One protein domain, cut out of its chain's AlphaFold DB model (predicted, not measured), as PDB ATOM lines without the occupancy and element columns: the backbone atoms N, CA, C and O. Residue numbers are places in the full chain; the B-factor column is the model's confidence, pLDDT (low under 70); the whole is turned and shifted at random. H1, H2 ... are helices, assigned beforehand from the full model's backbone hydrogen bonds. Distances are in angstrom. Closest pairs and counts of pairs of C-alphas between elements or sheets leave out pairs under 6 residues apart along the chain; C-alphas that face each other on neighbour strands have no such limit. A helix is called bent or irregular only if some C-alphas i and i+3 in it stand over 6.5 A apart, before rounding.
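AT A GLANCE: This is residues 3 to 139 and 208 to 236 of the 236 residues of an uncharacterized protein of Maribacter sp. 4G9 (UniProt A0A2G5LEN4). This is a long, loose helical bundle: the bent H1 packs lengthwise on both H2 and H3, the three set as a triangle when taken end on, and H4 packs along H3, slanting across to meet the first end of H2. At the opposite end of the long axis, H1a and H2 run on side by side without H3 and H4. The printed part has 166 residues with four named helices, H1 to H4 in order, and no named strand; the class is all helix. It is loose, with a radius of gyration of the C-alphas of 20.3 A and spans of 70 by 39 by 22 A.

IN THESE COORDINATES: H1, residues 12 to 44, begins at C-alpha 12 (191.266, 191.185, 185.200). By its hydrogen bonds it was assigned as one helix, but it is bent, with C-alphas 28 and 31 6.6 A apart; its arms are H1a, residues 12 to 28, and H1b, residues 31 to 44. H2, residues 58 to 97, is 57.1 A long. H3, residues 116 to 138, is 33.1 A long. H4, residues 208 to 235, is 40.5 A long and ends at C-alpha 235 (156.722, 229.644, 170.197).

HOW THE PARTS SIT: H1a touches H2, whose residues 74 to 92 alone take part, at 5 degrees, opposite ways; the closest C-alphas, of Leu 27 and Tyr 74, are 7.4 A apart. H1b and H2 form a helical hairpin. H1b touches H3 at a shallow tilt of 17 degrees, the same way, closest at the C-alphas of Ile 32 and Ser 129, 4.5 A. H3 touches H4 at 19 degrees, the same way, closest at the C-alphas of Ile 134 and Tyr 227, 5.6 A. H4 touches H2 with residues 227 to 235 alone, closest at the C-alphas of Lys 232 and Thr 58, 6.1 A. H4 is apart from H1a and H1b. Every O i to N i+4 pair is within hydrogen-bond range in H1a and H1b; the counts are 34 of 36 in H2, 18 of 19 in H3 and 22 of 24 in H4.

THE WHOLE: The C-alphas farthest apart, of Gly 100 and Leu 236, are 70.3 A apart. Residues 140 to 207 are not printed; C-alphas 139 and 208 are 34.3 A apart across this cut. The links H1 to H2 and H2 to H3 are long, and residues 44 to 49 stand free. Confidence is under 70 in 34 residues, among them 3 to 10 and 42 to 56.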
ATOM      1  N   LEU A   3     184.106 196.427 170.600       46.12
ATOM      2  CA  LEU A   3     185.191 196.442 171.593       46.12
ATOM      3  C   LEU A   3     184.962 195.501 172.795       46.12
ATOM      4  O   LEU A   3     185.930 195.123 173.439       46.12
ATOM      5  N   PHE A   4     183.716 195.089 173.081       47.91
ATOM      6  CA  PHE A   4     183.394 194.201 174.209       47.91
ATOM      7  C   PHE A   4     183.487 192.712 173.877       47.91
ATOM      8  O   PHE A   4     183.711 191.898 174.769       47.91
ATOM      9  N   LEU A   5     183.358 192.335 172.604       49.78
ATOM     10  CA  LEU A   5     183.306 190.925 172.205       49.78
ATOM     11  C   LEU A   5     184.658 190.199 172.362       49.78
ATOM     12  O   LEU A   5     184.684 188.977 172.456       49.78
ATOM     13  N   GLY A   6     185.769 190.938 172.470       49.41
ATOM     14  CA  GLY A   6     187.105 190.384 172.741       49.41
ATOM     15  C   GLY A   6     187.500 190.311 174.223       49.41
ATOM     16  O   GLY A   6     188.558 189.777 174.551       49.41
ATOM     17  N   ILE A   7     186.681 190.842 175.137       53.50
ATOM     18  CA  ILE A   7     187.078 191.089 176.535       53.50
ATOM     19  C   ILE A   7     187.031 189.828 177.415       53.50
ATOM     20  O   ILE A   7     187.767 189.749 178.395       53.50
ATOM     21  N   GLY A   8     186.291 188.782 177.024       52.16
ATOM     22  CA  GLY A   8     186.302 187.481 177.720       52.16
ATOM     23  C   GLY A   8     187.681 186.789 177.765       52.16
ATOM     24  O   GLY A   8     187.884 185.810 178.487       52.16
ATOM     25  N   PHE A   9     188.663 187.308 177.019       54.25
ATOM     26  CA  PHE A   9     190.037 186.810 176.981       54.25
ATOM     27  C   PHE A   9     191.053 187.689 177.723       54.25
ATOM     28  O   PHE A   9     192.226 187.323 177.783       54.25
ATOM     29  N   MET A  10     190.637 188.814 178.307       65.00
ATOM     30  CA  MET A  10     191.559 189.771 178.920       65.00
ATOM     31  C   MET A  10     191.899 189.437 180.378       65.00
ATOM     32  O   MET A  10     191.170 188.738 181.083       65.00
ATOM     33  N   LYS A  11     193.052 189.943 180.831       73.50
ATOM     34  CA  LYS A  11     193.437 189.918 182.248       73.50
ATOM     35  C   LYS A  11     192.468 190.793 183.065       73.50
ATOM     36  O   LYS A  11     192.060 191.839 182.554       73.50
ATOM     37  N   PRO A  12     192.170 190.433 184.325       74.50
ATOM     38  CA  PRO A  12     191.266 191.185 185.200       74.50
ATOM     39  C   PRO A  12     191.543 192.699 185.264       74.50
ATOM     40  O   PRO A  12     190.631 193.501 185.103       74.50
ATOM     41  N   SER A  13     192.813 193.104 185.351       76.94
ATOM     42  CA  SER A  13     193.213 194.521 185.382       76.94
ATOM     43  C   SER A  13     192.879 195.307 184.103       76.94
ATOM     44  O   SER A  13     192.539 196.492 184.143       76.94
ATOM     45  N   ILE A  14     192.958 194.649 182.944       80.56
ATOM     46  CA  ILE A  14     192.626 195.257 181.650       80.56
ATOM     47  C   ILE A  14     191.109 195.435 181.549       80.56
ATOM     48  O   ILE A  14     190.645 196.468 181.063       80.56
ATOM     49  N   TYR A  15     190.341 194.464 182.052       80.94
ATOM     50  CA  TYR A  15     188.887 194.557 182.111       80.94
ATOM     51  C   TYR A  15     188.423 195.744 182.960       80.94
ATOM     52  O   TYR A  15     187.608 196.528 182.486       80.94
ATOM     53  N   GLU A  16     188.972 195.937 184.160       81.38
ATOM     54  CA  GLU A  16     188.595 197.059 185.035       81.38
ATOM     55  C   GLU A  16     188.869 198.425 184.400       81.38
ATOM     56  O   GLU A  16     188.043 199.342 184.477       81.38
ATOM     57  N   THR A  17     190.005 198.549 183.711       82.81
ATOM     58  CA  THR A  17     190.373 199.773 182.989       82.81
ATOM     59  C   THR A  17     189.414 200.026 181.823       82.81
ATOM     60  O   THR A  17     188.879 201.127 181.679       82.81
ATOM     61  N   ALA A  18     189.140 199.000 181.012       83.00
ATOM     62  CA  ALA A  18     188.215 199.090 179.883       83.00
ATOM     63  C   ALA A  18     186.775 199.379 180.336       83.00
ATOM     64  O   ALA A  18     186.090 200.203 179.726       83.00
ATOM     65  N   ARG A  19     186.334 198.753 181.435       84.81
ATOM     66  CA  ARG A  19     185.040 198.993 182.084       84.81
ATOM     67  C   ARG A  19     184.913 200.455 182.495       84.81
ATOM     68  O   ARG A  19     183.956 201.113 182.096       84.81
ATOM     69  N   SER A  20     185.899 200.977 183.222       84.62
ATOM     70  CA  SER A  20     185.911 202.366 183.702       84.62
ATOM     71  C   SER A  20     185.884 203.373 182.552       84.62
ATOM     72  O   SER A  20     185.110 204.334 182.573       84.62
ATOM     73  N   PHE A  21     186.678 203.126 181.506       86.19
ATOM     74  CA  PHE A  21     186.686 203.948 180.298       86.19
ATOM     75  C   PHE A  21     185.324 203.946 179.597       86.19
ATOM     76  O   PHE A  21     184.795 205.007 179.274       86.19
ATOM     77  N   PHE A  22     184.724 202.770 179.398       85.50
ATOM     78  CA  PHE A  22     183.453 202.655 178.689       85.50
ATOM     79  C   PHE A  22     182.293 203.305 179.440       85.50
ATOM     80  O   PHE A  22     181.484 203.990 178.820       85.50
ATOM     81  N   VAL A  23     182.227 203.125 180.761       87.75
ATOM     82  CA  VAL A  23     181.229 203.795 181.607       87.75
ATOM     83  C   VAL A  23     181.358 205.303 181.483       87.75
ATOM     84  O   VAL A  23     180.371 205.981 181.214       87.75
ATOM     85  N   THR A  24     182.581 205.816 181.618       88.00
ATOM     86  CA  THR A  24     182.852 207.255 181.558       88.00
ATOM     87  C   THR A  24     182.462 207.825 180.198       88.00
ATOM     88  O   THR A  24     181.717 208.797 180.122       88.00
ATOM     89  N   VAL A  25     182.915 207.196 179.112       88.94
ATOM     90  CA  VAL A  25     182.619 207.630 177.742       88.94
ATOM     91  C   VAL A  25     181.129 207.526 177.430       88.94
ATOM     92  O   VAL A  25     180.567 208.454 176.855       88.94
ATOM     93  N   GLY A  26     180.483 206.427 177.814       87.31
ATOM     94  CA  GLY A  26     179.061 206.206 177.573       87.31
ATOM     95  C   GLY A  26     178.187 207.224 178.300       87.31
ATOM     96  O   GLY A  26     177.359 207.871 177.668       87.31
ATOM     97  N   LEU A  27     178.427 207.440 179.595       88.81
ATOM     98  CA  LEU A  27     177.670 208.408 180.393       88.81
ATOM     99  C   LEU A  27     177.955 209.860 180.010       88.81
ATOM    100  O   LEU A  27     177.079 210.700 180.170       88.81
ATOM    101  N   PHE A  28     179.151 210.163 179.508       88.12
ATOM    102  CA  PHE A  28     179.519 211.523 179.132       88.12
ATOM    103  C   PHE A  28     179.106 211.870 177.694       88.12
ATOM    104  O   PHE A  28     178.362 212.820 177.479       88.12
ATOM    105  N   LEU A  29     179.563 211.102 176.696       86.69
ATOM    106  CA  LEU A  29     179.341 211.400 175.271       86.69
ATOM    107  C   LEU A  29     177.978 210.938 174.760       86.69
ATOM    108  O   LEU A  29     177.397 211.567 173.875       86.69
ATOM    109  N   GLY A  30     177.458 209.852 175.317       85.88
ATOM    110  CA  GLY A  30     176.158 209.310 174.969       85.88
ATOM    111  C   GLY A  30     175.002 210.315 175.012       85.88
ATOM    112  O   GLY A  30     174.412 210.574 173.959       85.88
ATOM    113  N   PRO A  31     174.710 210.949 176.162       86.31
ATOM    114  CA  PRO A  31     173.593 211.891 176.281       86.31
ATOM    115  C   PRO A  31     173.808 213.160 175.447       86.31
ATOM    116  O   PRO A  31     172.841 213.779 175.007       86.31
ATOM    117  N   ILE A  32     175.062 213.549 175.186       88.44
ATOM    118  CA  ILE A  32     175.397 214.666 174.290       88.44
ATOM    119  C   ILE A  32     174.997 214.321 172.851       88.44
ATOM    120  O   ILE A  32     174.306 215.096 172.190       88.44
ATOM    121  N   SER A  33     175.408 213.144 172.372       86.69
ATOM    122  CA  SER A  33     175.109 212.686 171.011       86.69
ATOM    123  C   SER A  33     173.613 212.466 170.790       86.69
ATOM    124  O   SER A  33     173.077 212.874 169.760       86.69
ATOM    125  N   TYR A  34     172.922 211.897 171.780       86.00
ATOM    126  CA  TYR A  34     171.490 211.640 171.707       86.00
ATOM    127  C   TYR A  34     170.683 212.942 171.671       86.00
ATOM    128  O   TYR A  34     169.820 213.107 170.808       86.00
ATOM    129  N   MET A  35     171.021 213.912 172.530       83.00
ATOM    130  CA  MET A  35     170.373 215.227 172.504       83.00
ATOM    131  C   MET A  35     170.628 215.994 171.218       83.00
ATOM    132  O   MET A  35     169.735 216.686 170.734       83.00
ATOM    133  N   TRP A  36     171.822 215.873 170.644       83.44
ATOM    134  CA  TRP A  36     172.108 216.501 169.365       83.44
ATOM    135  C   TRP A  36     171.221 215.947 168.247       83.44
ATOM    136  O   TRP A  36     170.592 216.739 167.542       83.44
ATOM    137  N   ILE A  37     171.098 214.620 168.137       83.69
ATOM    138  CA  ILE A  37     170.219 213.971 167.150       83.69
ATOM    139  C   ILE A  37     168.772 214.426 167.346       83.69
ATOM    140  O   ILE A  37     168.154 214.903 166.397       83.69
ATOM    141  N   LEU A  38     168.263 214.364 168.583       80.25
ATOM    142  CA  LEU A  38     166.916 214.841 168.902       80.25
ATOM    143  C   LEU A  38     166.730 216.300 168.475       80.25
ATOM    144  O   LEU A  38     165.783 216.618 167.767       80.25
ATOM    145  N   SER A  39     167.659 217.184 168.841       75.88
ATOM    146  CA  SER A  39     167.569 218.608 168.504       75.88
ATOM    147  C   SER A  39     167.576 218.871 166.993       75.88
ATOM    148  O   SER A  39     166.873 219.767 166.523       75.88
ATOM    149  N   SER A  40     168.316 218.068 166.222       75.56
ATOM    150  CA  SER A  40     168.373 218.161 164.761       75.56
ATOM    151  C   SER A  40     167.050 217.746 164.114       75.56
ATOM    152  O   SER A  40     166.576 218.411 163.192       75.56
ATOM    153  N   GLU A  41     166.428 216.675 164.606       73.56
ATOM    154  CA  GLU A  41     165.122 216.210 164.119       73.56
ATOM    155  C   GLU A  41     164.037 217.277 164.313       73.56
ATOM    156  O   GLU A  41     163.284 217.581 163.387       73.56
ATOM    157  N   TYR A  42     164.014 217.941 165.473       65.06
ATOM    158  CA  TYR A  42     163.048 219.010 165.747       65.06
ATOM    159  C   TYR A  42     163.250 220.263 164.891       65.06
ATOM    160  O   TYR A  42     162.271 220.911 164.519       65.06
ATOM    161  N   GLN A  43     164.493 220.608 164.541       64.88
ATOM    162  CA  GLN A  43     164.749 221.717 163.617       64.88
ATOM    163  C   GLN A  43     164.274 221.404 162.188       64.88
ATOM    164  O   GLN A  43     163.854 222.316 161.476       64.88
ATOM    165  N   THR A  44     164.324 220.134 161.773       62.59
ATOM    166  CA  THR A  44     164.108 219.727 160.373       62.59
ATOM    167  C   THR A  44     162.643 219.377 160.068       62.59
ATOM    168  O   THR A  44     162.167 219.669 158.974       62.59
ATOM    169  N   ASN A  45     161.891 218.822 161.030       51.81
ATOM    170  CA  ASN A  45     160.550 218.248 160.804       51.81
ATOM    171  C   ASN A  45     159.354 219.135 161.211       51.81
ATOM    172  O   ASN A  45     158.225 218.655 161.330       51.81
ATOM    173  N   SER A  46     159.546 220.446 161.356       49.03
ATOM    174  CA  SER A  46     158.477 221.384 161.747       49.03
ATOM    175  C   SER A  46     157.370 221.621 160.698       49.03
ATOM    176  O   SER A  46     156.479 222.425 160.959       49.03
ATOM    177  N   GLN A  47     157.368 220.941 159.537       46.16
ATOM    178  CA  GLN A  47     156.454 221.297 158.439       46.16
ATOM    179  C   GLN A  47     155.403 220.280 157.973       46.16
ATOM    180  O   GLN A  47     154.538 220.716 157.215       46.16
ATOM    181  N   SER A  48     155.371 218.984 158.338       39.75
ATOM    182  CA  SER A  48     154.400 218.108 157.620       39.75
ATOM    183  C   SER A  48     153.705 216.944 158.332       39.75
ATOM    184  O   SER A  48     152.617 216.597 157.889       39.75
ATOM    185  N   ILE A  49     154.224 216.334 159.405       40.59
ATOM    186  CA  ILE A  49     153.574 215.121 159.979       40.59
ATOM    187  C   ILE A  49     153.255 215.247 161.476       40.59
ATOM    188  O   ILE A  49     152.394 214.548 162.005       40.59
ATOM    189  N   SER A  50     153.859 216.210 162.165       44.94
ATOM    190  CA  SER A  50     153.768 216.318 163.621       44.94
ATOM    191  C   SER A  50     152.618 217.194 164.143       44.94
ATOM    192  O   SER A  50     152.454 217.309 165.353       44.94
ATOM    193  N   PHE A  51     151.780 217.768 163.272       45.19
ATOM    194  CA  PHE A  51     150.665 218.639 163.688       45.19
ATOM    195  C   PHE A  51     149.543 217.903 164.451       45.19
ATOM    196  O   PHE A  51     148.747 218.544 165.126       45.19
ATOM    197  N   LEU A  52     149.486 216.567 164.370       47.19
ATOM    198  CA  LEU A  52     148.461 215.740 165.027       47.19
ATOM    199  C   LEU A  52     148.957 214.978 166.271       47.19
ATOM    200  O   LEU A  52     148.137 214.396 166.973       47.19
ATOM    201  N   MET A  53     150.268 214.963 166.550       52.44
ATOM    202  CA  MET A  53     150.878 214.172 167.642       52.44
ATOM    203  C   MET A  53     151.918 214.942 168.476       52.44
ATOM    204  O   MET A  53     152.444 214.386 169.440       52.44
ATOM    205  N   LEU A  54     152.258 216.191 168.133       53.50
ATOM    206  CA  LEU A  54     153.117 216.999 168.998       53.50
ATOM    207  C   LEU A  54     152.349 217.450 170.241       53.50
ATOM    208  O   LEU A  54     151.167 217.782 170.140       53.50
ATOM    209  N   PRO A  55     153.032 217.533 171.393       53.50
ATOM    210  CA  PRO A  55     152.433 218.108 172.574       53.50
ATOM    211  C   PRO A  55     151.978 219.540 172.301       53.50
ATOM    212  O   PRO A  55     152.728 220.345 171.735       53.50
ATOM    213  N   GLY A  56     150.735 219.837 172.674       62.41
ATOM    214  CA  GLY A  56     150.082 221.109 172.366       62.41
ATOM    215  C   GLY A  56     150.651 222.275 173.172       62.41
ATOM    216  O   GLY A  56     150.470 223.426 172.784       62.41
ATOM    217  N   SER A  57     151.360 221.991 174.272       73.50
ATOM    218  CA  SER A  57     151.943 223.007 175.150       73.50
ATOM    219  C   SER A  57     153.475 222.988 175.184       73.50
ATOM    220  O   SER A  57     154.122 221.938 175.112       73.50
ATOM    221  N   THR A  58     154.064 224.167 175.407       75.88
ATOM    222  CA  THR A  58     155.498 224.367 175.683       75.88
ATOM    223  C   THR A  58     156.000 223.462 176.815       75.88
ATOM    224  O   THR A  58     157.119 222.948 176.771       75.88
ATOM    225  N   PHE A  59     155.161 223.238 177.834       75.00
ATOM    226  CA  PHE A  59     155.486 222.404 178.989       75.00
ATOM    227  C   PHE A  59     155.626 220.932 178.624       75.00
ATOM    228  O   PHE A  59     156.608 220.299 179.003       75.00
ATOM    229  N   GLU A  60     154.684 220.382 177.865       75.56
ATOM    230  CA  GLU A  60     154.756 218.980 177.472       75.56
ATOM    231  C   GLU A  60     155.928 218.722 176.515       75.56
ATOM    232  O   GLU A  60     156.577 217.686 176.627       75.56
ATOM    233  N   LYS A  61     156.265 219.673 175.628       76.25
ATOM    234  CA  LYS A  61     157.485 219.588 174.805       76.25
ATOM    235  C   LYS A  61     158.730 219.567 175.680       76.25
ATOM    236  O   LYS A  61     159.574 218.693 175.525       76.25
ATOM    237  N   TRP A  62     158.846 220.502 176.622       82.38
ATOM    238  CA  TRP A  62     159.949 220.526 177.584       82.38
ATOM    239  C   TRP A  62     160.056 219.206 178.366       82.38
ATOM    240  O   TRP A  62     161.140 218.625 178.440       82.38
ATOM    241  N   LEU A  63     158.936 218.691 178.879       81.75
ATOM    242  CA  LEU A  63     158.890 217.456 179.659       81.75
ATOM    243  C   LEU A  63     159.278 216.247 178.806       81.75
ATOM    244  O   LEU A  63     160.112 215.449 179.226       81.75
ATOM    245  N   ALA A  64     158.724 216.131 177.598       80.88
ATOM    246  CA  ALA A  64     159.054 215.060 176.665       80.88
ATOM    247  C   ALA A  64     160.551 215.061 176.338       80.88
ATOM    248  O   ALA A  64     161.177 214.005 176.345       80.88
ATOM    249  N   HIS A  65     161.158 216.233 176.142       78.12
ATOM    250  CA  HIS A  65     162.596 216.336 175.910       78.12
ATOM    251  C   HIS A  65     163.434 215.904 177.114       78.12
ATOM    252  O   HIS A  65     164.417 215.187 176.944       78.12
ATOM    253  N   MET A  66     163.050 216.299 178.326       81.88
ATOM    254  CA  MET A  66     163.763 215.897 179.541       81.88
ATOM    255  C   MET A  66     163.641 214.392 179.789       81.88
ATOM    256  O   MET A  66     164.637 213.713 180.045       81.88
ATOM    257  N   VAL A  67     162.432 213.847 179.656       84.62
ATOM    258  CA  VAL A  67     162.156 212.427 179.891       84.62
ATOM    259  C   VAL A  67     162.819 211.562 178.827       84.62
ATOM    260  O   VAL A  67     163.539 210.631 179.176       84.62
ATOM    261  N   ILE A  68     162.621 211.865 177.544       78.38
ATOM    262  CA  ILE A  68     163.160 211.053 176.446       78.38
ATOM    263  C   ILE A  68     164.668 211.267 176.323       78.38
ATOM    264  O   ILE A  68     165.429 210.304 176.309       78.38
ATOM    265  N   GLY A  69     165.103 212.524 176.271       74.25
ATOM    266  CA  GLY A  69     166.485 212.895 175.999       74.25
ATOM    267  C   GLY A  69     167.456 212.563 177.128       74.25
ATOM    268  O   GLY A  69     168.523 212.007 176.878       74.25
ATOM    269  N   VAL A  70     167.097 212.891 178.371       78.94
ATOM    270  CA  VAL A  70     167.957 212.651 179.542       78.94
ATOM    271  C   VAL A  70     167.564 211.326 180.195       78.94
ATOM    272  O   VAL A  70     168.384 210.419 180.316       78.94
ATOM    273  N   GLY A  71     166.294 211.179 180.577       83.62
ATOM    274  CA  GLY A  71     165.817 210.054 181.386       83.62
ATOM    275  C   GLY A  71     165.971 208.684 180.720       83.62
ATOM    276  O   GLY A  71     166.650 207.807 181.258       83.62
ATOM    277  N   ILE A  72     165.357 208.484 179.550       87.19
ATOM    278  CA  ILE A  72     165.339 207.184 178.857       87.19
ATOM    279  C   ILE A  72     166.746 206.782 178.411       87.19
ATOM    280  O   ILE A  72     167.113 205.609 178.535       87.19
ATOM    281  N   TYR A  73     167.553 207.737 177.940       87.88
ATOM    282  CA  TYR A  73     168.940 207.464 177.571       87.88
ATOM    283  C   TYR A  73     169.723 206.876 178.753       87.88
ATOM    284  O   TYR A  73     170.278 205.783 178.643       87.88
ATOM    285  N   TYR A  74     169.723 207.546 179.908       87.25
ATOM    286  CA  TYR A  74     170.471 207.051 181.062       87.25
ATOM    287  C   TYR A  74     169.921 205.739 181.599       87.25
ATOM    288  O   TYR A  74     170.700 204.847 181.922       87.25
ATOM    289  N   LEU A  75     168.598 205.586 181.660       89.75
ATOM    290  CA  LEU A  75     167.981 204.354 182.141       89.75
ATOM    291  C   LEU A  75     168.371 203.172 181.245       89.75
ATOM    292  O   LEU A  75     168.855 202.155 181.742       89.75
ATOM    293  N   SER A  76     168.239 203.323 179.926       90.62
ATOM    294  CA  SER A  76     168.621 202.277 178.970       90.62
ATOM    295  C   SER A  76     170.117 201.965 179.024       90.62
ATOM    296  O   SER A  76     170.490 200.792 179.069       90.62
ATOM    297  N   PHE A  77     170.977 202.986 179.108       90.00
ATOM    298  CA  PHE A  77     172.417 202.794 179.248       90.00
ATOM    299  C   PHE A  77     172.770 202.034 180.530       90.00
ATOM    300  O   PHE A  77     173.524 201.068 180.468       90.00
ATOM    301  N   LEU A  78     172.209 202.422 181.681       88.69
ATOM    302  CA  LEU A  78     172.493 201.782 182.969       88.69
ATOM    303  C   LEU A  78     172.039 200.324 182.999       88.69
ATOM    304  O   LEU A  78     172.774 199.470 183.495       88.69
ATOM    305  N   VAL A  79     170.863 200.022 182.441       89.81
ATOM    306  CA  VAL A  79     170.356 198.644 182.349       89.81
ATOM    307  C   VAL A  79     171.267 197.795 181.466       89.81
ATOM    308  O   VAL A  79     171.712 196.729 181.892       89.81
ATOM    309  N   ILE A  80     171.597 198.273 180.263       90.00
ATOM    310  CA  ILE A  80     172.475 197.546 179.334       90.00
ATOM    311  C   ILE A  80     173.865 197.367 179.946       90.00
ATOM    312  O   ILE A  80     174.418 196.269 179.908       90.00
ATOM    313  N   PHE A  81     174.420 198.419 180.550       88.69
ATOM    314  CA  PHE A  81     175.716 198.359 181.212       88.69
ATOM    315  C   PHE A  81     175.716 197.336 182.350       88.69
ATOM    316  O   PHE A  81     176.630 196.519 182.423       88.69
ATOM    317  N   ARG A  82     174.675 197.313 183.190       87.88
ATOM    318  CA  ARG A  82     174.565 196.353 184.297       87.88
ATOM    319  C   ARG A  82     174.482 194.915 183.804       87.88
ATOM    320  O   ARG A  82     175.130 194.047 184.379       87.88
ATOM    321  N   LEU A  83     173.706 194.663 182.750       89.19
ATOM    322  CA  LEU A  83     173.607 193.335 182.143       89.19
ATOM    323  C   LEU A  83     174.955 192.876 181.575       89.19
ATOM    324  O   LEU A  83     175.342 191.726 181.774       89.19
ATOM    325  N   LEU A  84     175.691 193.776 180.917       86.88
ATOM    326  CA  LEU A  84     177.027 193.475 180.404       86.88
ATOM    327  C   LEU A  84     178.030 193.228 181.535       86.88
ATOM    328  O   LEU A  84     178.752 192.239 181.485       86.88
ATOM    329  N   ASP A  85     178.068 194.080 182.561       85.12
ATOM    330  CA  ASP A  85     178.979 193.933 183.705       85.12
ATOM    331  C   ASP A  85     178.742 192.594 184.422       85.12
ATOM    332  O   ASP A  85     179.683 191.837 184.637       85.12
ATOM    333  N   LEU A  86     177.478 192.220 184.659       86.38
ATOM    334  CA  LEU A  86     177.114 190.906 185.206       86.38
ATOM    335  C   LEU A  86     177.611 189.747 184.334       86.38
ATOM    336  O   LEU A  86     178.185 188.787 184.849       86.38
ATOM    337  N   PHE A  87     177.400 189.833 183.019       85.81
ATOM    338  CA  PHE A  87     177.823 188.796 182.082       85.81
ATOM    339  C   PHE A  87     179.347 188.618 182.080       85.81
ATOM    340  O   PHE A  87     179.839 187.494 182.175       85.81
ATOM    341  N   PHE A  88     180.105 189.716 182.019       82.94
ATOM    342  CA  PHE A  88     181.566 189.665 181.960       82.94
ATOM    343  C   PHE A  88     182.205 189.277 183.288       82.94
ATOM    344  O   PHE A  88     183.094 188.429 183.288       82.94
ATOM    345  N   VAL A  89     181.744 189.834 184.411       84.44
ATOM    346  CA  VAL A  89     182.241 189.448 185.739       84.44
ATOM    347  C   VAL A  89     182.010 187.953 185.963       84.44
ATOM    348  O   VAL A  89     182.941 187.254 186.359       84.44
ATOM    349  N   SER A  90     180.825 187.434 185.620       83.69
ATOM    350  CA  SER A  90     180.519 185.998 185.706       83.69
ATOM    351  C   SER A  90     181.416 185.147 184.794       83.69
ATOM    352  O   SER A  90     181.985 184.145 185.235       83.69
ATOM    353  N   ALA A  91     181.623 185.570 183.543       82.88
ATOM    354  CA  ALA A  91     182.488 184.863 182.598       82.88
ATOM    355  C   ALA A  91     183.958 184.821 183.053       82.88
ATOM    356  O   ALA A  91     184.622 183.792 182.911       82.88
ATOM    357  N   ILE A  92     184.471 185.917 183.625       81.06
ATOM    358  CA  ILE A  92     185.833 185.977 184.170       81.06
ATOM    359  C   ILE A  92     185.943 185.062 185.394       81.06
ATOM    360  O   ILE A  92     186.860 184.244 185.443       81.06
ATOM    361  N   HIS A  93     184.992 185.120 186.332       83.06
ATOM    362  CA  HIS A  93     184.981 184.223 187.494       83.06
ATOM    363  C   HIS A  93     185.001 182.752 187.076       83.06
ATOM    364  O   HIS A  93     185.884 182.012 187.499       83.06
ATOM    365  N   SER A  94     184.112 182.342 186.168       81.75
ATOM    366  CA  SER A  94     184.039 180.955 185.685       81.75
ATOM    367  C   SER A  94     185.362 180.459 185.071       81.75
ATOM    368  O   SER A  94     185.767 179.308 185.264       81.75
ATOM    369  N   LYS A  95     186.088 181.335 184.368       77.00
ATOM    370  CA  LYS A  95     187.364 181.000 183.720       77.00
ATOM    371  C   LYS A  95     188.535 180.868 184.700       77.00
ATOM    372  O   LYS A  95     189.389 180.000 184.529       77.00
ATOM    373  N   TYR A  96     188.622 181.740 185.699       76.25
ATOM    374  CA  TYR A  96     189.732 181.712 186.660       76.25
ATOM    375  C   TYR A  96     189.504 180.721 187.809       76.25
ATOM    376  O   TYR A  96     190.471 180.197 188.364       76.25
ATOM    377  N   ASP A  97     188.247 180.387 188.106       77.06
ATOM    378  CA  ASP A  97     187.904 179.346 189.079       77.06
ATOM    379  C   ASP A  97     188.239 177.944 188.537       77.06
ATOM    380  O   ASP A  97     188.892 177.142 189.201       77.06
ATOM    381  N   SER A  98     187.944 177.691 187.256       71.94
ATOM    382  CA  SER A  98     188.290 176.429 186.575       71.94
ATOM    383  C   SER A  98     189.795 176.194 186.381       71.94
ATOM    384  O   SER A  98     190.214 175.061 186.155       71.94
ATOM    385  N   THR A  99     190.622 177.237 186.491       73.81
ATOM    386  CA  THR A  99     192.091 177.141 186.390       73.81
ATOM    387  C   THR A  99     192.787 177.056 187.753       73.81
ATOM    388  O   THR A  99     194.011 176.948 187.797       73.81
ATOM    389  N   GLY A 100     192.038 177.082 188.865       65.88
ATOM    390  CA  GLY A 100     192.590 177.024 190.225       65.88
ATOM    391  C   GLY A 100     193.278 178.318 190.683       65.88
ATOM    392  O   GLY A 100     193.953 178.328 191.711       65.88
ATOM    393  N   ILE A 101     193.112 179.417 189.939       71.25
ATOM    394  CA  ILE A 101     193.725 180.732 190.196       71.25
ATOM    395  C   ILE A 101     192.634 181.711 190.673       71.25
ATOM    396  O   ILE A 101     192.522 182.856 190.234       71.25
ATOM    397  N   SER A 102     191.788 181.259 191.599       66.38
ATOM    398  CA  SER A 102     190.640 182.031 192.096       66.38
ATOM    399  C   SER A 102     191.041 183.260 192.927       66.38
ATOM    400  O   SER A 102     190.283 184.224 193.011       66.38
ATOM    401  N   TYR A 103     192.259 183.290 193.479       67.44
ATOM    402  CA  TYR A 103     192.754 184.421 194.274       67.44
ATOM    403  C   TYR A 103     192.940 185.716 193.467       67.44
ATOM    404  O   TYR A 103     192.888 186.790 194.051       67.44
ATOM    405  N   ILE A 104     193.133 185.640 192.142       67.81
ATOM    406  CA  ILE A 104     193.323 186.831 191.288       67.81
ATOM    407  C   ILE A 104     191.998 187.568 191.046       67.81
ATOM    408  O   ILE A 104     191.998 188.759 190.751       67.81
ATOM    409  N   VAL A 105     190.867 186.869 191.158       68.62
ATOM    410  CA  VAL A 105     189.538 187.403 190.810       68.62
ATOM    411  C   VAL A 105     188.687 187.672 192.056       68.62
ATOM    412  O   VAL A 105     187.608 188.239 191.951       68.62
ATOM    413  N   LYS A 106     189.192 187.345 193.251       65.00
ATOM    414  CA  LYS A 106     188.456 187.460 194.517       65.00
ATOM    415  C   LYS A 106     187.958 188.879 194.829       65.00
ATOM    416  O   LYS A 106     186.920 189.011 195.465       65.00
ATOM    417  N   ASP A 107     188.660 189.900 194.342       67.06
ATOM    418  CA  ASP A 107     188.318 191.312 194.556       67.06
ATOM    419  C   ASP A 107     187.541 191.931 193.373       67.06
ATOM    420  O   ASP A 107     187.193 193.112 193.396       67.06
ATOM    421  N   MET A 108     187.260 191.156 192.315       72.38
ATOM    422  CA  MET A 108     186.536 191.650 191.143       72.38
ATOM    423  C   MET A 108     185.033 191.686 191.418       72.38
ATOM    424  O   MET A 108     184.290 190.761 191.106       72.38
ATOM    425  N   GLU A 109     184.559 192.796 191.964       79.00
ATOM    426  CA  GLU A 109     183.133 192.996 192.194       79.00
ATOM    427  C   GLU A 109     182.431 193.677 191.010       79.00
ATOM    428  O   GLU A 109     183.023 194.380 190.173       79.00
ATOM    429  N   ILE A 110     181.117 193.457 190.946       81.00
ATOM    430  CA  ILE A 110     180.233 194.155 190.013       81.00
ATOM    431  C   ILE A 110     180.254 195.640 190.383       81.00
ATOM    432  O   ILE A 110     180.097 195.991 191.555       81.00
ATOM    433  N   GLN A 111     180.411 196.521 189.397       79.31
ATOM    434  CA  GLN A 111     180.569 197.952 189.641       79.31
ATOM    435  C   GLN A 111     179.360 198.506 190.410       79.31
ATOM    436  O   GLN A 111     178.205 198.343 189.999       79.31
ATOM    437  N   SER A 112     179.625 199.186 191.527       78.75
ATOM    438  CA  SER A 112     178.593 199.861 192.308       78.75
ATOM    439  C   SER A 112     178.165 201.171 191.641       78.75
ATOM    440  O   SER A 112     178.983 201.932 191.107       78.75
ATOM    441  N   PHE A 113     176.862 201.458 191.686       73.38
ATOM    442  CA  PHE A 113     176.321 202.694 191.119       73.38
ATOM    443  C   PHE A 113     176.662 203.947 191.945       73.38
ATOM    444  O   PHE A 113     176.583 205.053 191.423       73.38
ATOM    445  N   ASP A 114     177.093 203.777 193.197       69.25
ATOM    446  CA  ASP A 114     177.501 204.868 194.099       69.25
ATOM    447  C   ASP A 114     178.963 205.315 193.887       69.25
ATOM    448  O   ASP A 114     179.514 206.166 194.582       69.25
ATOM    449  N   SER A 115     179.643 204.725 192.906       78.06
ATOM    450  CA  SER A 115     181.015 205.102 192.592       78.06
ATOM    451  C   SER A 115     181.077 206.478 191.914       78.06
ATOM    452  O   SER A 115     180.289 206.797 191.019       78.06
ATOM    453  N   LEU A 116     182.085 207.285 192.276       78.69
ATOM    454  CA  LEU A 116     182.392 208.564 191.609       78.69
ATOM    455  C   LEU A 116     182.535 208.397 190.083       78.69
ATOM    456  O   LEU A 116     182.184 209.297 189.323       78.69
ATOM    457  N   LEU A 117     183.003 207.220 189.655       82.38
ATOM    458  CA  LEU A 117     183.119 206.787 188.261       82.38
ATOM    459  C   LEU A 117     181.790 206.793 187.499       82.38
ATOM    460  O   LEU A 117     181.794 206.996 186.290       82.38
ATOM    461  N   LEU A 118     180.663 206.572 188.177       82.69
ATOM    462  CA  LEU A 118     179.339 206.641 187.567       82.69
ATOM    463  C   LEU A 118     178.718 208.028 187.764       82.69
ATOM    464  O   LEU A 118     178.227 208.642 186.820       82.69
ATOM    465  N   TYR A 119     178.776 208.534 188.997       82.81
ATOM    466  CA  TYR A 119     178.067 209.748 189.392       82.81
ATOM    467  C   TYR A 119     178.625 211.020 188.736       82.81
ATOM    468  O   TYR A 119     177.864 211.868 188.265       82.81
ATOM    469  N   GLY A 120     179.953 211.150 188.658       84.19
ATOM    470  CA  GLY A 120     180.610 212.318 188.066       84.19
ATOM    471  C   GLY A 120     180.302 212.478 186.573       84.19
ATOM    472  O   GLY A 120     179.775 213.522 186.175       84.19
ATOM    473  N   PRO A 121     180.568 211.455 185.738       87.69
ATOM    474  CA  PRO A 121     180.261 211.503 184.311       87.69
ATOM    475  C   PRO A 121     178.773 211.694 184.017       87.69
ATOM    476  O   PRO A 121     178.443 212.415 183.082       87.69
ATOM    477  N   PHE A 122     177.881 211.122 184.832       88.19
ATOM    478  CA  PHE A 122     176.435 211.327 184.716       88.19
ATOM    479  C   PHE A 122     176.034 212.800 184.893       88.19
ATOM    480  O   PHE A 122     175.308 213.360 184.068       88.19
ATOM    481  N   LEU A 123     176.519 213.464 185.945       88.94
ATOM    482  CA  LEU A 123     176.188 214.870 186.191       88.94
ATOM    483  C   LEU A 123     176.769 215.793 185.117       88.94
ATOM    484  O   LEU A 123     176.056 216.642 184.582       88.94
ATOM    485  N   LEU A 124     178.043 215.603 184.768       88.62
ATOM    486  CA  LEU A 124     178.706 216.408 183.740       88.62
ATOM    487  C   LEU A 124     178.085 216.187 182.358       88.62
ATOM    488  O   LEU A 124     177.799 217.155 181.655       88.62
ATOM    489  N   GLY A 125     177.818 214.929 181.999       88.44
ATOM    490  CA  GLY A 125     177.125 214.564 180.765       88.44
ATOM    491  C   GLY A 125     175.765 215.248 180.672       88.44
ATOM    492  O   GLY A 125     175.441 215.821 179.635       88.44
ATOM    493  N   THR A 126     175.013 215.302 181.776       89.38
ATOM    494  CA  THR A 126     173.701 215.969 181.833       89.38
ATOM    495  C   THR A 126     173.815 217.479 181.635       89.38
ATOM    496  O   THR A 126     173.077 218.042 180.829       89.38
ATOM    497  N   ILE A 127     174.756 218.144 182.310       90.44
ATOM    498  CA  ILE A 127     174.977 219.594 182.166       90.44
ATOM    499  C   ILE A 127     175.311 219.956 180.716       90.44
ATOM    500  O   ILE A 127     174.729 220.886 180.152       90.44
ATOM    501  N   ILE A 128     176.231 219.216 180.093       89.88
ATOM    502  CA  ILE A 128     176.658 219.492 178.718       89.88
ATOM    503  C   ILE A 128     175.531 219.169 177.739       89.88
ATOM    504  O   ILE A 128     175.259 219.961 176.842       89.88
ATOM    505  N   SER A 129     174.843 218.047 177.935       89.38
ATOM    506  CA  SER A 129     173.689 217.629 177.138       89.38
ATOM    507  C   SER A 129     172.582 218.696 177.142       89.38
ATOM    508  O   SER A 129     172.137 219.120 176.075       89.38
ATOM    509  N   LEU A 130     172.230 219.238 178.314       87.81
ATOM    510  CA  LEU A 130     171.286 220.356 178.445       87.81
ATOM    511  C   LEU A 130     171.784 221.632 177.764       87.81
ATOM    512  O   LEU A 130     171.018 222.322 177.095       87.81
ATOM    513  N   SER A 131     173.073 221.934 177.898       87.69
ATOM    514  CA  SER A 131     173.678 223.109 177.266       87.69
ATOM    515  C   SER A 131     173.647 223.018 175.737       87.69
ATOM    516  O   SER A 131     173.333 224.000 175.069       87.69
ATOM    517  N   VAL A 132     173.913 221.833 175.174       87.38
ATOM    518  CA  VAL A 132     173.778 221.556 173.733       87.38
ATOM    519  C   VAL A 132     172.337 221.726 173.281       87.38
ATOM    520  O   VAL A 132     172.091 222.272 172.210       87.38
ATOM    521  N   PHE A 133     171.380 221.324 174.110       83.81
ATOM    522  CA  PHE A 133     169.964 221.460 173.802       83.81
ATOM    523  C   PHE A 133     169.507 222.925 173.763       83.81
ATOM    524  O   PHE A 133     168.849 223.347 172.812       83.81
ATOM    525  N   ILE A 134     169.936 223.739 174.734       85.31
ATOM    526  CA  ILE A 134     169.707 225.192 174.727       85.31
ATOM    527  C   ILE A 134     170.384 225.827 173.511       85.31
ATOM    528  O   ILE A 134     169.763 226.604 172.789       85.31
ATOM    529  N   GLY A 135     171.643 225.489 173.239       82.31
ATOM    530  CA  GLY A 135     172.352 226.051 172.095       82.31
ATOM    531  C   GLY A 135     171.756 225.621 170.753       82.31
ATOM    532  O   GLY A 135     171.766 226.409 169.811       82.31
ATOM    533  N   ALA A 136     171.133 224.445 170.657       81.25
ATOM    534  CA  ALA A 136     170.362 224.050 169.481       81.25
ATOM    535  C   ALA A 136     169.100 224.891 169.267       81.25
ATOM    536  O   ALA A 136     168.652 225.028 168.132       81.25
ATOM    537  N   LEU A 137     168.550 225.537 170.296       79.62
ATOM    538  CA  LEU A 137     167.517 226.542 170.066       79.62
ATOM    539  C   LEU A 137     168.111 227.779 169.380       79.62
ATOM    540  O   LEU A 137     167.535 228.266 168.410       79.62
ATOM    541  N   TYR A 138     169.254 228.292 169.833       80.62
ATOM    542  CA  TYR A 138     169.819 229.556 169.335       80.62
ATOM    543  C   TYR A 138     170.586 229.429 168.011       80.62
ATOM    544  O   TYR A 138     170.479 230.299 167.145       80.62
ATOM    545  N   PHE A 139     171.328 228.341 167.814       80.38
ATOM    546  CA  PHE A 139     172.180 228.132 166.646       80.38
ATOM    547  C   PHE A 139     171.482 227.244 165.606       80.38
ATOM    548  O   PHE A 139     171.264 226.055 165.820       80.38
ATOM    549  N   ILE A 208     184.675 215.112 197.495       74.88
ATOM    550  CA  ILE A 208     184.540 215.540 196.093       74.88
ATOM    551  C   ILE A 208     183.128 215.241 195.576       74.88
ATOM    552  O   ILE A 208     182.546 216.068 194.882       74.88
ATOM    553  N   THR A 209     182.547 214.101 195.962       76.38
ATOM    554  CA  THR A 209     181.173 213.731 195.587       76.38
ATOM    555  C   THR A 209     180.144 214.731 196.105       76.38
ATOM    556  O   THR A 209     179.256 215.127 195.358       76.38
ATOM    557  N   SER A 210     180.289 215.181 197.355       79.81
ATOM    558  CA  SER A 210     179.393 216.156 197.985       79.81
ATOM    559  C   SER A 210     179.534 217.548 197.378       79.81
ATOM    560  O   SER A 210     178.540 218.241 197.196       79.81
ATOM    561  N   VAL A 211     180.760 217.968 197.052       80.00
ATOM    562  CA  VAL A 211     180.990 219.261 196.391       80.00
ATOM    563  C   VAL A 211     180.423 219.234 194.975       80.00
ATOM    564  O   VAL A 211     179.699 220.143 194.575       80.00
ATOM    565  N   LEU A 212     180.693 218.162 194.233       81.06
ATOM    566  CA  LEU A 212     180.240 218.008 192.859       81.06
ATOM    567  C   LEU A 212     178.708 217.923 192.777       81.06
ATOM    568  O   LEU A 212     178.116 218.590 191.934       81.06
ATOM    569  N   SER A 213     178.041 217.203 193.686       81.69
ATOM    570  CA  SER A 213     176.572 217.186 193.747       81.69
ATOM    571  C   SER A 213     175.989 218.557 194.103       81.69
ATOM    572  O   SER A 213     175.078 219.030 193.420       81.69
ATOM    573  N   ALA A 214     176.548 219.227 195.115       83.69
ATOM    574  CA  ALA A 214     176.092 220.542 195.559       83.69
ATOM    575  C   ALA A 214     176.208 221.617 194.468       83.69
ATOM    576  O   ALA A 214     175.410 222.548 194.450       83.69
ATOM    577  N   MET A 215     177.166 221.482 193.549       83.00
ATOM    578  CA  MET A 215     177.345 222.410 192.431       83.00
ATOM    579  C   MET A 215     176.552 222.019 191.186       83.00
ATOM    580  O   MET A 215     175.905 222.866 190.572       83.00
ATOM    581  N   CYS A 216     176.591 220.744 190.793       85.94
ATOM    582  CA  CYS A 216     175.972 220.302 189.549       85.94
ATOM    583  C   CYS A 216     174.442 220.346 189.612       85.94
ATOM    584  O   CYS A 216     173.822 220.717 188.619       85.94
ATOM    585  N   ILE A 217     173.828 220.006 190.750       86.62
ATOM    586  CA  ILE A 217     172.361 219.959 190.868       86.62
ATOM    587  C   ILE A 217     171.728 221.344 190.617       86.62
ATOM    588  O   ILE A 217     170.865 221.434 189.741       86.62
ATOM    589  N   PRO A 218     172.171 222.442 191.268       87.50
ATOM    590  CA  PRO A 218     171.660 223.780 190.964       87.50
ATOM    591  C   PRO A 218     171.867 224.198 189.506       87.50
ATOM    592  O   PRO A 218     170.971 224.798 188.917       87.50
ATOM    593  N   ILE A 219     173.015 223.859 188.907       87.44
ATOM    594  CA  ILE A 219     173.307 224.170 187.498       87.44
ATOM    595  C   ILE A 219     172.332 223.439 186.574       87.44
ATOM    596  O   ILE A 219     171.776 224.051 185.665       87.44
ATOM    597  N   ILE A 220     172.076 222.152 186.822       88.00
ATOM    598  CA  ILE A 220     171.098 221.364 186.061       88.00
ATOM    599  C   ILE A 220     169.709 221.995 186.180       88.00
ATOM    600  O   ILE A 220     169.047 222.187 185.160       88.00
ATOM    601  N   CYS A 221     169.279 222.372 187.387       87.38
ATOM    602  CA  CYS A 221     167.995 223.045 187.596       87.38
ATOM    603  C   CYS A 221     167.917 224.380 186.843       87.38
ATOM    604  O   CYS A 221     166.936 224.632 186.145       87.38
ATOM    605  N   ALA A 222     168.957 225.211 186.929       88.38
ATOM    606  CA  ALA A 222     169.017 226.498 186.245       88.38
ATOM    607  C   ALA A 222     168.969 226.344 184.717       88.38
ATOM    608  O   ALA A 222     168.169 227.012 184.066       88.38
ATOM    609  N   LEU A 223     169.757 225.428 184.144       87.56
ATOM    610  CA  LEU A 223     169.744 225.138 182.703       87.56
ATOM    611  C   LEU A 223     168.387 224.603 182.249       87.56
ATOM    612  O   LEU A 223     167.874 224.989 181.204       87.56
ATOM    613  N   THR A 224     167.776 223.748 183.058       87.00
ATOM    614  CA  THR A 224     166.460 223.175 182.779       87.00
ATOM    615  C   THR A 224     165.363 224.243 182.739       87.00
ATOM    616  O   THR A 224     164.497 224.205 181.861       87.00
ATOM    617  N   ILE A 225     165.412 225.216 183.655       87.44
ATOM    618  CA  ILE A 225     164.496 226.364 183.686       87.44
ATOM    619  C   ILE A 225     164.780 227.308 182.512       87.44
ATOM    620  O   ILE A 225     163.854 227.706 181.808       87.44
ATOM    621  N   ALA A 226     166.050 227.631 182.256       86.69
ATOM    622  CA  ALA A 226     166.454 228.461 181.122       86.69
ATOM    623  C   ALA A 226     165.988 227.857 179.789       86.69
ATOM    624  O   ALA A 226     165.504 228.575 178.917       86.69
ATOM    625  N   TYR A 227     166.060 226.531 179.659       83.19
ATOM    626  CA  TYR A 227     165.547 225.813 178.499       83.19
ATOM    627  C   TYR A 227     164.033 225.990 178.332       83.19
ATOM    628  O   TYR A 227     163.576 226.310 177.239       83.19
ATOM    629  N   TYR A 228     163.255 225.848 179.408       84.38
ATOM    630  CA  TYR A 228     161.805 226.065 179.366       84.38
ATOM    631  C   TYR A 228     161.443 227.469 178.852       84.38
ATOM    632  O   TYR A 228     160.605 227.603 177.957       84.38
ATOM    633  N   TYR A 229     162.109 228.509 179.365       85.62
ATOM    634  CA  TYR A 229     161.898 229.880 178.895       85.62
ATOM    635  C   TYR A 229     162.313 230.069 177.432       85.62
ATOM    636  O   TYR A 229     161.572 230.684 176.671       85.62
ATOM    637  N   ALA A 230     163.433 229.479 177.012       81.31
ATOM    638  CA  ALA A 230     163.911 229.587 175.636       81.31
ATOM    639  C   ALA A 230     162.968 228.927 174.611       81.31
ATOM    640  O   ALA A 230     162.847 229.424 173.490       81.31
ATOM    641  N   ILE A 231     162.282 227.829 174.964       78.25
ATOM    642  CA  ILE A 231     161.225 227.266 174.103       78.25
ATOM    643  C   ILE A 231     160.050 228.242 174.036       78.25
ATOM    644  O   ILE A 231     159.579 228.551 172.946       78.25
ATOM    645  N   LYS A 232     159.602 228.753 175.191       79.00
ATOM    646  CA  LYS A 232     158.451 229.662 175.278       79.00
ATOM    647  C   LYS A 232     158.634 230.912 174.413       79.00
ATOM    648  O   LYS A 232     157.697 231.323 173.744       79.00
ATOM    649  N   GLU A 233     159.830 231.495 174.409       77.38
ATOM    650  CA  GLU A 233     160.154 232.675 173.593       77.38
ATOM    651  C   GLU A 233     160.133 232.405 172.084       77.38
ATOM    652  O   GLU A 233     159.910 233.328 171.311       77.38
ATOM    653  N   LYS A 234     160.369 231.162 171.653       69.56
ATOM    654  CA  LYS A 234     160.395 230.778 170.231       69.56
ATOM    655  C   LYS A 234     159.046 230.320 169.685       69.56
ATOM    656  O   LYS A 234     158.923 230.165 168.473       69.56
ATOM    657  N   GLU A 235     158.088 230.037 170.562       61.16
ATOM    658  CA  GLU A 235     156.722 229.644 170.197       61.16
ATOM    659  C   GLU A 235     155.747 230.829 170.115       61.16
ATOM    660  O   GLU A 235     154.639 230.650 169.608       61.16
ATOM    661  N   LEU A 236     156.155 232.009 170.597       41.16
ATOM    662  CA  LEU A 236     155.462 233.294 170.427       41.16
ATOM    663  C   LEU A 236     155.860 233.959 169.103       41.16
ATOM    664  O   LEU A 236     154.965 234.582 168.489       41.16
TER     665      LEU A 236